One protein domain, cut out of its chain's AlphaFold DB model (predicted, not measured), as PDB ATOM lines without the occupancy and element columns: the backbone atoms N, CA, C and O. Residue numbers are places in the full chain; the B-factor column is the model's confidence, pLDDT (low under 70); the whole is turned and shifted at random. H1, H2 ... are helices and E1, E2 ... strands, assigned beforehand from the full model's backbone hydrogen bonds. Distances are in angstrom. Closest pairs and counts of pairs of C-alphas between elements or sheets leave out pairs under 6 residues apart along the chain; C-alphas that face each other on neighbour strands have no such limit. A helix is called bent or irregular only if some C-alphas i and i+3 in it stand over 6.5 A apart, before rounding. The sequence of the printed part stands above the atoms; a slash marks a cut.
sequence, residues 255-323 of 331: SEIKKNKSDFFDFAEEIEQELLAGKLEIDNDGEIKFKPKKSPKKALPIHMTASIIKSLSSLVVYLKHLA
ATOM      1  N   SER A 255     291.834 385.670 156.475       90.00
ATOM      2  CA  SER A 255     293.169 385.262 156.013       90.00
ATOM      3  C   SER A 255     294.304 386.008 156.729       90.00
ATOM      4  O   SER A 255     295.386 385.441 156.922       90.00
ATOM      5  N   GLU A 256     294.046 387.239 157.172       89.94
ATOM      6  CA  GLU A 256     294.954 388.053 157.978       89.94
ATOM      7  C   GLU A 256     294.748 387.793 159.470       89.94
ATOM      8  O   GLU A 256     295.716 387.533 160.188       89.94
ATOM      9  N   ILE A 257     293.493 387.759 159.930       90.94
ATOM     10  CA  ILE A 257     293.138 387.525 161.337       90.94
ATOM     11  C   ILE A 257     293.741 386.214 161.853       90.94
ATOM     12  O   ILE A 257     294.276 386.182 162.961       90.94
ATOM     13  N   LYS A 258     293.740 385.146 161.044       93.50
ATOM     14  CA  LYS A 258     294.283 383.836 161.447       93.50
ATOM     15  C   LYS A 258     295.772 383.852 161.822       93.50
ATOM     16  O   LYS A 258     296.249 382.883 162.411       93.50
ATOM     17  N   LYS A 259     296.526 384.888 161.424       92.44
ATOM     18  CA  LYS A 259     297.959 385.032 161.735       92.44
ATOM     19  C   LYS A 259     298.189 385.389 163.204       92.44
ATOM     20  O   LYS A 259     299.265 385.116 163.728       92.44
ATOM     21  N   ASN A 260     297.184 385.964 163.858       90.94
ATOM     22  CA  ASN A 260     297.231 386.304 165.271       90.94
ATOM     23  C   ASN A 260     296.875 385.082 166.118       90.94
ATOM     24  O   ASN A 260     296.002 384.296 165.749       90.94
ATOM     25  N   LYS A 261     297.518 384.932 167.274       92.81
ATOM     26  CA  LYS A 261     297.151 383.935 168.281       92.81
ATOM     27  C   LYS A 261     296.759 384.675 169.554       92.81
ATOM     28  O   LYS A 261     297.562 385.449 170.059       92.81
ATOM     29  N   SER A 262     295.539 384.449 170.024       92.50
ATOM     30  CA  SER A 262     295.031 385.040 171.261       92.50
ATOM     31  C   SER A 262     295.380 384.181 172.481       92.50
ATOM     32  O   SER A 262     295.625 382.976 172.348       92.50
ATOM     33  N   ASP A 263     295.321 384.774 173.672       90.75
ATOM     34  CA  ASP A 263     295.519 384.074 174.949       90.75
ATOM     35  C   ASP A 263     294.418 383.039 175.246       90.75
ATOM     36  O   ASP A 263     294.618 382.102 176.016       90.75
ATOM     37  N   PHE A 264     293.274 383.132 174.562       93.94
ATOM     38  CA  PHE A 264     292.135 382.215 174.691       93.94
ATOM     39  C   PHE A 264     292.157 381.070 173.670       93.94
ATOM     40  O   PHE A 264     291.175 380.330 173.536       93.94
ATOM     41  N   PHE A 265     293.263 380.897 172.937       95.31
ATOM     42  CA  PHE A 265     293.379 379.866 171.905       95.31
ATOM     43  C   PHE A 265     293.146 378.455 172.457       95.31
ATOM     44  O   PHE A 265     292.445 377.659 171.831       95.31
ATOM     45  N   ASP A 266     293.689 378.157 173.637       95.12
ATOM     46  CA  ASP A 266     293.594 376.827 174.242       95.12
ATOM     47  C   ASP A 266     292.149 376.513 174.671       95.12
ATOM     48  O   ASP A 266     291.658 375.406 174.446       95.12
ATOM     49  N   PHE A 267     291.410 377.514 175.167       95.06
ATOM     50  CA  PHE A 267     289.979 377.375 175.460       95.06
ATOM     51  C   PHE A 267     289.152 377.134 174.187       95.06
ATOM     52  O   PHE A 267     288.202 376.347 174.171       95.06
ATOM     53  N   ALA A 268     289.540 377.755 173.072       96.12
ATOM     54  CA  ALA A 268     288.924 377.480 171.780       96.12
ATOM     55  C   ALA A 268     289.174 376.033 171.314       96.12
ATOM     56  O   ALA A 268     288.274 375.406 170.748       96.12
ATOM     57  N   GLU A 269     290.373 375.486 171.551       96.19
ATOM     58  CA  GLU A 269     290.672 374.079 171.258       96.19
ATOM     59  C   GLU A 269     289.873 373.118 172.149       96.19
ATOM     60  O   GLU A 269     289.434 372.073 171.662       96.19
ATOM     61  N   GLU A 270     289.619 373.472 173.410       96.44
ATOM     62  CA  GLU A 270     288.741 372.704 174.301       96.44
ATOM     63  C   GLU A 270     287.314 372.622 173.735       96.44
ATOM     64  O   GLU A 270     286.771 371.526 173.581       96.44
ATOM     65  N   ILE A 271     286.738 373.753 173.302       96.31
ATOM     66  CA  ILE A 271     285.426 373.789 172.627       96.31
ATOM     67  C   ILE A 271     285.422 372.885 171.384       96.31
ATOM     68  O   ILE A 271     284.469 372.136 171.142       96.31
ATOM     69  N   GLU A 272     286.486 372.925 170.584       96.62
ATOM     70  CA  GLU A 272     286.627 372.081 169.397       96.62
ATOM     71  C   GLU A 272     286.672 370.580 169.723       96.62
ATOM     72  O   GLU A 272     286.053 369.770 169.021       96.62
ATOM     73  N   GLN A 273     287.389 370.190 170.778       93.31
ATOM     74  CA  GLN A 273     287.512 368.787 171.174       93.31
ATOM     75  C   GLN A 273     286.248 368.249 171.840       93.31
ATOM     76  O   GLN A 273     285.780 367.175 171.445       93.31
ATOM     77  N   GLU A 274     285.706 368.986 172.806       94.81
ATOM     78  CA  GLU A 274     284.644 368.515 173.696       94.81
ATOM     79  C   GLU A 274     283.244 368.729 173.106       94.81
ATOM     80  O   GLU A 274     282.372 367.871 173.259       94.81
ATOM     81  N   LEU A 275     283.015 369.830 172.375       95.06
ATOM     82  CA  LEU A 275     281.694 370.157 171.815       95.06
ATOM     83  C   LEU A 275     281.585 369.869 170.316       95.06
ATOM     84  O   LEU A 275     280.552 369.377 169.857       95.06
ATOM     85  N   LEU A 276     282.625 370.178 169.535       95.56
ATOM     86  CA  LEU A 276     282.566 370.046 168.071       95.56
ATOM     87  C   LEU A 276     283.075 368.697 167.554       95.56
ATOM     88  O   LEU A 276     282.759 368.322 166.422       95.56
ATOM     89  N   ALA A 277     283.840 367.955 168.362       95.06
ATOM     90  CA  ALA A 277     284.499 366.708 167.979       95.06
ATOM     91  C   ALA A 277     285.317 366.830 166.671       95.06
ATOM     92  O   ALA A 277     285.340 365.922 165.825       95.06
ATOM     93  N   GLY A 278     286.003 367.959 166.492       94.94
ATOM     94  CA  GLY A 278     286.828 368.261 165.324       94.94
ATOM     95  C   GLY A 278     287.356 369.691 165.351       94.94
ATOM     96  O   GLY A 278     286.922 370.494 166.167       94.94
ATOM     97  N   LYS A 279     288.297 370.003 164.461       95.81
ATOM     98  CA  LYS A 279     288.971 371.308 164.421       95.81
ATOM     99  C   LYS A 279     288.424 372.194 163.309       95.81
ATOM    100  O   LYS A 279     288.125 371.700 162.220       95.81
ATOM    101  N   LEU A 280     288.336 373.491 163.567       95.56
ATOM    102  CA  LEU A 280     288.147 374.520 162.559       95.56
ATOM    103  C   LEU A 280     289.511 375.008 162.079       95.56
ATOM    104  O   LEU A 280     290.422 375.263 162.868       95.56
ATOM    105  N   GLU A 281     289.636 375.132 160.765       93.75
ATOM    106  CA  GLU A 281     290.808 375.672 160.092       93.75
ATOM    107  C   GLU A 281     290.381 376.782 159.139       93.75
ATOM    108  O   GLU A 281     289.373 376.652 158.446       93.75
ATOM    109  N   ILE A 282     291.172 377.850 159.100       94.50
ATOM    110  CA  ILE A 282     291.037 378.933 158.131       94.50
ATOM    111  C   ILE A 282     292.149 378.745 157.099       94.50
ATOM    112  O   ILE A 282     293.338 378.747 157.447       94.50
ATOM    113  N   ASP A 283     291.787 378.543 155.836       89.81
ATOM    114  CA  ASP A 283     292.779 378.399 154.773       89.81
ATOM    115  C   ASP A 283     293.376 379.747 154.335       89.81
ATOM    116  O   ASP A 283     293.164 380.786 154.961       89.81
ATOM    117  N   ASN A 284     294.253 379.733 153.330       88.25
ATOM    118  CA  ASN A 284     294.943 380.943 152.864       88.25
ATOM    119  C   ASN A 284     294.024 381.943 152.165       88.25
ATOM    120  O   ASN A 284     294.369 383.120 152.140       88.25
ATOM    121  N   ASP A 285     292.862 381.495 151.702       85.88
ATOM    122  CA  ASP A 285     291.854 382.335 151.063       85.88
ATOM    123  C   ASP A 285     290.839 382.882 152.086       85.88
ATOM    124  O   ASP A 285     289.924 383.612 151.721       85.88
ATOM    125  N   GLY A 286     290.998 382.557 153.377       86.12
ATOM    126  CA  GLY A 286     290.101 383.002 154.447       86.12
ATOM    127  C   GLY A 286     288.864 382.118 154.622       86.12
ATOM    128  O   GLY A 286     287.983 382.446 155.416       86.12
ATOM    129  N   GLU A 287     288.778 380.971 153.940       90.00
ATOM    130  CA  GLU A 287     287.634 380.073 154.080       90.00
ATOM    131  C   GLU A 287     287.733 379.220 155.346       90.00
ATOM    132  O   GLU A 287     288.733 378.541 155.604       90.00
ATOM    133  N   ILE A 288     286.633 379.170 156.104       93.19
ATOM    134  CA  ILE A 288     286.506 378.284 157.263       93.19
ATOM    135  C   ILE A 288     286.154 376.863 156.803       93.19
ATOM    136  O   ILE A 288     285.118 376.609 156.171       93.19
ATOM    137  N   LYS A 289     286.986 375.905 157.204       94.88
ATOM    138  CA  LYS A 289     286.826 374.465 156.979       94.88
ATOM    139  C   LYS A 289     286.795 373.723 158.308       94.88
ATOM    140  O   LYS A 289     287.422 374.122 159.282       94.88
ATOM    141  N   PHE A 290     286.071 372.612 158.347       96.56
ATOM    142  CA  PHE A 290     285.984 371.742 159.515       96.56
ATOM    143  C   PHE A 290     286.643 370.392 159.238       96.56
ATOM    144  O   PHE A 290     286.313 369.722 158.256       96.56
ATOM    145  N   LYS A 291     287.536 369.962 160.128       96.06
ATOM    146  CA  LYS A 291     288.187 368.650 160.115       96.06
ATOM    147  C   LYS A 291     287.650 367.776 161.249       96.06
ATOM    148  O   LYS A 291     288.031 367.972 162.406       96.06
ATOM    149  N   PRO A 292     286.802 366.777 160.952       95.06
ATOM    150  CA  PRO A 292     286.267 365.882 161.971       95.06
ATOM    151  C   PRO A 292     287.373 365.047 162.627       95.06
ATOM    152  O   PRO A 292     288.211 364.470 161.929       95.06
ATOM    153  N   LYS A 293     287.313 364.857 163.951       93.62
ATOM    154  CA  LYS A 293     288.283 364.037 164.709       93.62
ATOM    155  C   LYS A 293     288.386 362.600 164.189       93.62
ATOM    156  O   LYS A 293     289.472 362.038 164.115       93.62
ATOM    157  N   LYS A 294     287.260 362.015 163.761       92.94
ATOM    158  CA  LYS A 294     287.196 360.654 163.189       92.94
ATOM    159  C   LYS A 294     287.733 360.554 161.755       92.94
ATOM    160  O   LYS A 294     287.875 359.455 161.227       92.94
ATOM    161  N   SER A 295     287.964 361.671 161.068       92.31
ATOM    162  CA  SER A 295     288.419 361.690 159.672       92.31
ATOM    163  C   SER A 295     289.274 362.932 159.400       92.31
ATOM    164  O   SER A 295     288.903 363.754 158.566       92.31
ATOM    165  N   PRO A 296     290.445 363.061 160.054       87.50
ATOM    166  CA  PRO A 296     291.237 364.295 160.051       87.50
ATOM    167  C   PRO A 296     291.799 364.663 158.669       87.50
ATOM    168  O   PRO A 296     292.158 365.809 158.427       87.50
ATOM    169  N   LYS A 297     291.851 363.702 157.737       90.31
ATOM    170  CA  LYS A 297     292.258 363.937 156.342       90.31
ATOM    171  C   LYS A 297     291.180 364.628 155.498       90.31
ATOM    172  O   LYS A 297     291.485 365.080 154.401       90.31
ATOM    173  N   LYS A 298     289.925 364.675 155.959       91.25
ATOM    174  CA  LYS A 298     288.815 365.314 155.243       91.25
ATOM    175  C   LYS A 298     288.558 366.696 155.832       91.25
ATOM    176  O   LYS A 298     288.196 366.801 156.999       91.25
ATOM    177  N   ALA A 299     288.701 367.727 155.007       93.69
ATOM    178  CA  ALA A 299     288.258 369.077 155.318       93.69
ATOM    179  C   ALA A 299     286.890 369.308 154.664       93.69
ATOM    180  O   ALA A 299     286.738 369.131 153.455       93.69
ATOM    181  N   LEU A 300     285.892 369.650 155.470       93.75
ATOM    182  CA  LEU A 300     284.537 369.934 155.016       93.75
ATOM    183  C   LEU A 300     284.328 371.450 154.972       93.75
ATOM    184  O   LEU A 300     284.612 372.111 155.973       93.75
ATOM    185  N   PRO A 301     283.794 372.008 153.875       92.69
ATOM    186  CA  PRO A 301     283.319 373.386 153.868       92.69
ATOM    187  C   PRO A 301     282.294 373.613 154.982       92.69
ATOM    188  O   PRO A 301     281.431 372.756 155.207       92.69
ATOM    189  N   ILE A 302     282.335 374.772 155.650       91.25
ATOM    190  CA  ILE A 302     281.492 375.030 156.828       91.25
ATOM    191  C   ILE A 302     279.991 374.840 156.544       91.25
ATOM    192  O   ILE A 302     279.261 374.294 157.374       91.25
ATOM    193  N   HIS A 303     279.521 375.183 155.340       88.50
ATOM    194  CA  HIS A 303     278.116 375.047 154.949       88.50
ATOM    195  C   HIS A 303     277.628 373.583 154.882       88.50
ATOM    196  O   HIS A 303     276.428 373.340 155.025       88.50
ATOM    197  N   MET A 304     278.532 372.605 154.751       91.81
ATOM    198  CA  MET A 304     278.220 371.167 154.748       91.81
ATOM    199  C   MET A 304     278.266 370.522 156.144       91.81
ATOM    200  O   MET A 304     278.053 369.319 156.276       91.81
ATOM    201  N   THR A 305     278.559 371.294 157.193       93.12
ATOM    202  CA  THR A 305     278.708 370.778 158.564       93.12
ATOM    203  C   THR A 305     277.401 370.822 159.366       93.12
ATOM    204  O   THR A 305     276.392 371.398 158.937       93.12
ATOM    205  N   ALA A 306     277.415 370.204 160.551       91.94
ATOM    206  CA  ALA A 306     276.299 370.235 161.492       91.94
ATOM    207  C   ALA A 306     276.012 371.662 161.999       91.94
ATOM    208  O   ALA A 306     276.911 372.494 162.112       91.94
ATOM    209  N   SER A 307     274.756 371.933 162.369       89.94
ATOM    210  CA  SER A 307     274.314 373.266 162.810       89.94
ATOM    211  C   SER A 307     275.096 373.816 164.007       89.94
ATOM    212  O   SER A 307     275.324 375.022 164.070       89.94
ATOM    213  N   ILE A 308     275.534 372.951 164.929       92.12
ATOM    214  CA  ILE A 308     276.344 373.357 166.086       92.12
ATOM    215  C   ILE A 308     277.723 373.884 165.665       92.12
ATOM    216  O   ILE A 308     278.147 374.922 166.157       92.12
ATOM    217  N   ILE A 309     278.364 373.243 164.680       93.88
ATOM    218  CA  ILE A 309     279.666 373.660 164.142       93.88
ATOM    219  C   ILE A 309     279.535 375.032 163.476       93.88
ATOM    220  O   ILE A 309     280.327 375.924 163.748       93.88
ATOM    221  N   LYS A 310     278.484 375.233 162.669       90.75
ATOM    222  CA  LYS A 310     278.190 376.532 162.035       90.75
ATOM    223  C   LYS A 310     277.910 377.640 163.047       90.75
ATOM    224  O   LYS A 310     278.248 378.787 162.807       90.75
ATOM    225  N   SER A 311     277.232 377.309 164.145       89.00
ATOM    226  CA  SER A 311     276.826 378.302 165.147       89.00
ATOM    227  C   SER A 311     277.987 378.707 166.055       89.00
ATOM    228  O   SER A 311     278.052 379.857 166.474       89.00
ATOM    229  N   LEU A 312     278.904 377.779 166.351       93.44
ATOM    230  CA  LEU A 312     280.068 378.031 167.201       93.44
ATOM    231  C   LEU A 312     281.320 378.438 166.419       93.44
ATOM    232  O   LEU A 312     282.289 378.860 167.043       93.44
ATOM    233  N   SER A 313     281.323 378.371 165.083       93.75
ATOM    234  CA  SER A 313     282.519 378.688 164.295       93.75
ATOM    235  C   SER A 313     283.035 380.092 164.554       93.75
ATOM    236  O   SER A 313     284.227 380.273 164.776       93.75
ATOM    237  N   SER A 314     282.142 381.077 164.594       93.00
ATOM    238  CA  SER A 314     282.537 382.465 164.818       93.00
ATOM    239  C   SER A 314     283.050 382.696 166.244       93.00
ATOM    240  O   SER A 314     283.968 383.486 166.433       93.00
ATOM    241  N   LEU A 315     282.522 381.965 167.237       94.94
ATOM    242  CA  LEU A 315     283.035 382.001 168.611       94.94
ATOM    243  C   LEU A 315     284.441 381.407 168.692       94.94
ATOM    244  O   LEU A 315     285.324 382.015 169.284       94.94
ATOM    245  N   VAL A 316     284.665 380.248 168.071       96.25
ATOM    246  CA  VAL A 316     285.988 379.610 168.044       96.25
ATOM    247  C   VAL A 316     287.005 380.503 167.336       96.25
ATOM    248  O   VAL A 316     288.109 380.677 167.839       96.25
ATOM    249  N   VAL A 317     286.639 381.111 166.203       95.56
ATOM    250  CA  VAL A 317     287.509 382.068 165.500       95.56
ATOM    251  C   VAL A 317     287.839 383.265 166.387       95.56
ATOM    252  O   VAL A 317     289.006 383.645 166.478       95.56
ATOM    253  N   TYR A 318     286.840 383.826 167.073       95.50
ATOM    254  CA  TYR A 318     287.051 384.935 167.996       95.50
ATOM    255  C   TYR A 318     288.035 384.561 169.108       95.50
ATOM    256  O   TYR A 318     289.053 385.228 169.273       95.50
ATOM    257  N   LEU A 319     287.796 383.446 169.798       95.69
ATOM    258  CA  LEU A 319     288.669 382.966 170.869       95.69
ATOM    259  C   LEU A 319     290.079 382.633 170.372       95.69
ATOM    260  O   LEU A 319     291.039 382.875 171.086       95.69
ATOM    261  N   LYS A 320     290.254 382.122 169.150       95.81
ATOM    262  CA  LYS A 320     291.593 381.817 168.624       95.81
ATOM    263  C   LYS A 320     292.394 383.058 168.239       95.81
ATOM    264  O   LYS A 320     293.610 383.058 168.415       95.81
ATOM    265  N   HIS A 321     291.743 384.076 167.686       95.00
ATOM    266  CA  HIS A 321     292.449 385.086 166.891       95.00
ATOM    267  C   HIS A 321     292.119 386.545 167.234       95.00
ATOM    268  O   HIS A 321     292.862 387.432 166.819       95.00
ATOM    269  N   LEU A 322     291.020 386.815 167.947       92.88
ATOM    270  CA  LEU A 322     290.506 388.177 168.168       92.88
ATOM    271  C   LEU A 322     290.328 388.554 169.641       92.88
ATOM    272  O   LEU A 322     290.360 389.744 169.950       92.88
ATOM    273  N   ALA A 323     290.103 387.575 170.518       92.44
ATOM    274  CA  ALA A 323     289.890 387.810 171.939       92.44
ATOM    275  C   ALA A 323     291.110 388.487 172.584       92.44
ATOM    276  O   ALA A 323     292.256 388.197 172.239       92.44
TER     277      ALA A 323
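AT A GLANCE: This is residues 255 to 323 of the 331 residues of the protein "AAA_15 domain-containing protein" of Capnocytophaga canimorsus (UniProt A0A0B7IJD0). Two helices, H1 and H2, lie side by side and run opposite ways, and a two-stranded hairpin, E1 and E2, packs with them through E1. After E2 a long link folds back, pairs briefly with E2 and leads into H2. The printed part has 69 residues with named elements in the order H1, E1, E2, H2; the sheet E1 - E2 is antiparallel, and the class is mixed, helices and strands. The whole is compact, with a radius of gyration of the C-alphas of 11.1 A, and rounded, with spans of 27 by 27 by 20 A.

HOW THE PARTS SIT: Going along from residue 255, look first at H1, residues 265 to 276. A tight link of one residue leads to E1, residues 278 to 282; the closest C-alphas of H1 and E1, Glu 272 and Lys 279, are 5.6 A apart. E1 forms a hairpin with E2, residues 288 to 292, at 156 degrees between their directions; find N 279 and O 291 at 2.9 A, and N 281 and O 289 at 2.8 A, within hydrogen-bond range. Residues 289 to 290 of E2 also pair, antiparallel, with residues 300 to 301. H2, residues 307 to 321, touches H1 at a shallow tilt of 11 degrees, opposite ways; their closest C-alphas, Phe 265 and Lys 320, are 4.2 A apart. The closest C-alphas of E1 and H2, Leu 280 and Ser 313, are 7.2 A apart. E2 is near H1, with 6 pairs of C-alphas within 10 A, and near H2, with 8. Every O i to N i+4 pair in H1 is within hydrogen-bond range, and 9 of 11 in H2.

IN THESE COORDINATES: Find C-alpha 265 at (293.379, 379.866, 171.905); from there H1 runs 15.1 A to C-alpha 276. E1 spans 13.5 A from C-alpha 278 at (286.828, 368.261, 165.324), and E2 spans 13.3 A. H2 runs 22.0 A to C-alpha 321 at (292.449, 385.086, 166.891); it is irregular, with C-alphas 311 and 314 7.1 A apart.

THE WHOLE: The two C-alphas farthest apart, those of Asp 263 and Met 304, are 29.6 A apart. The printed part has no cut. The link from E2 to H2, residues 293 to 306, is long. The mean pLDDT of the printed part is 93.1, and no printed residue is under 70.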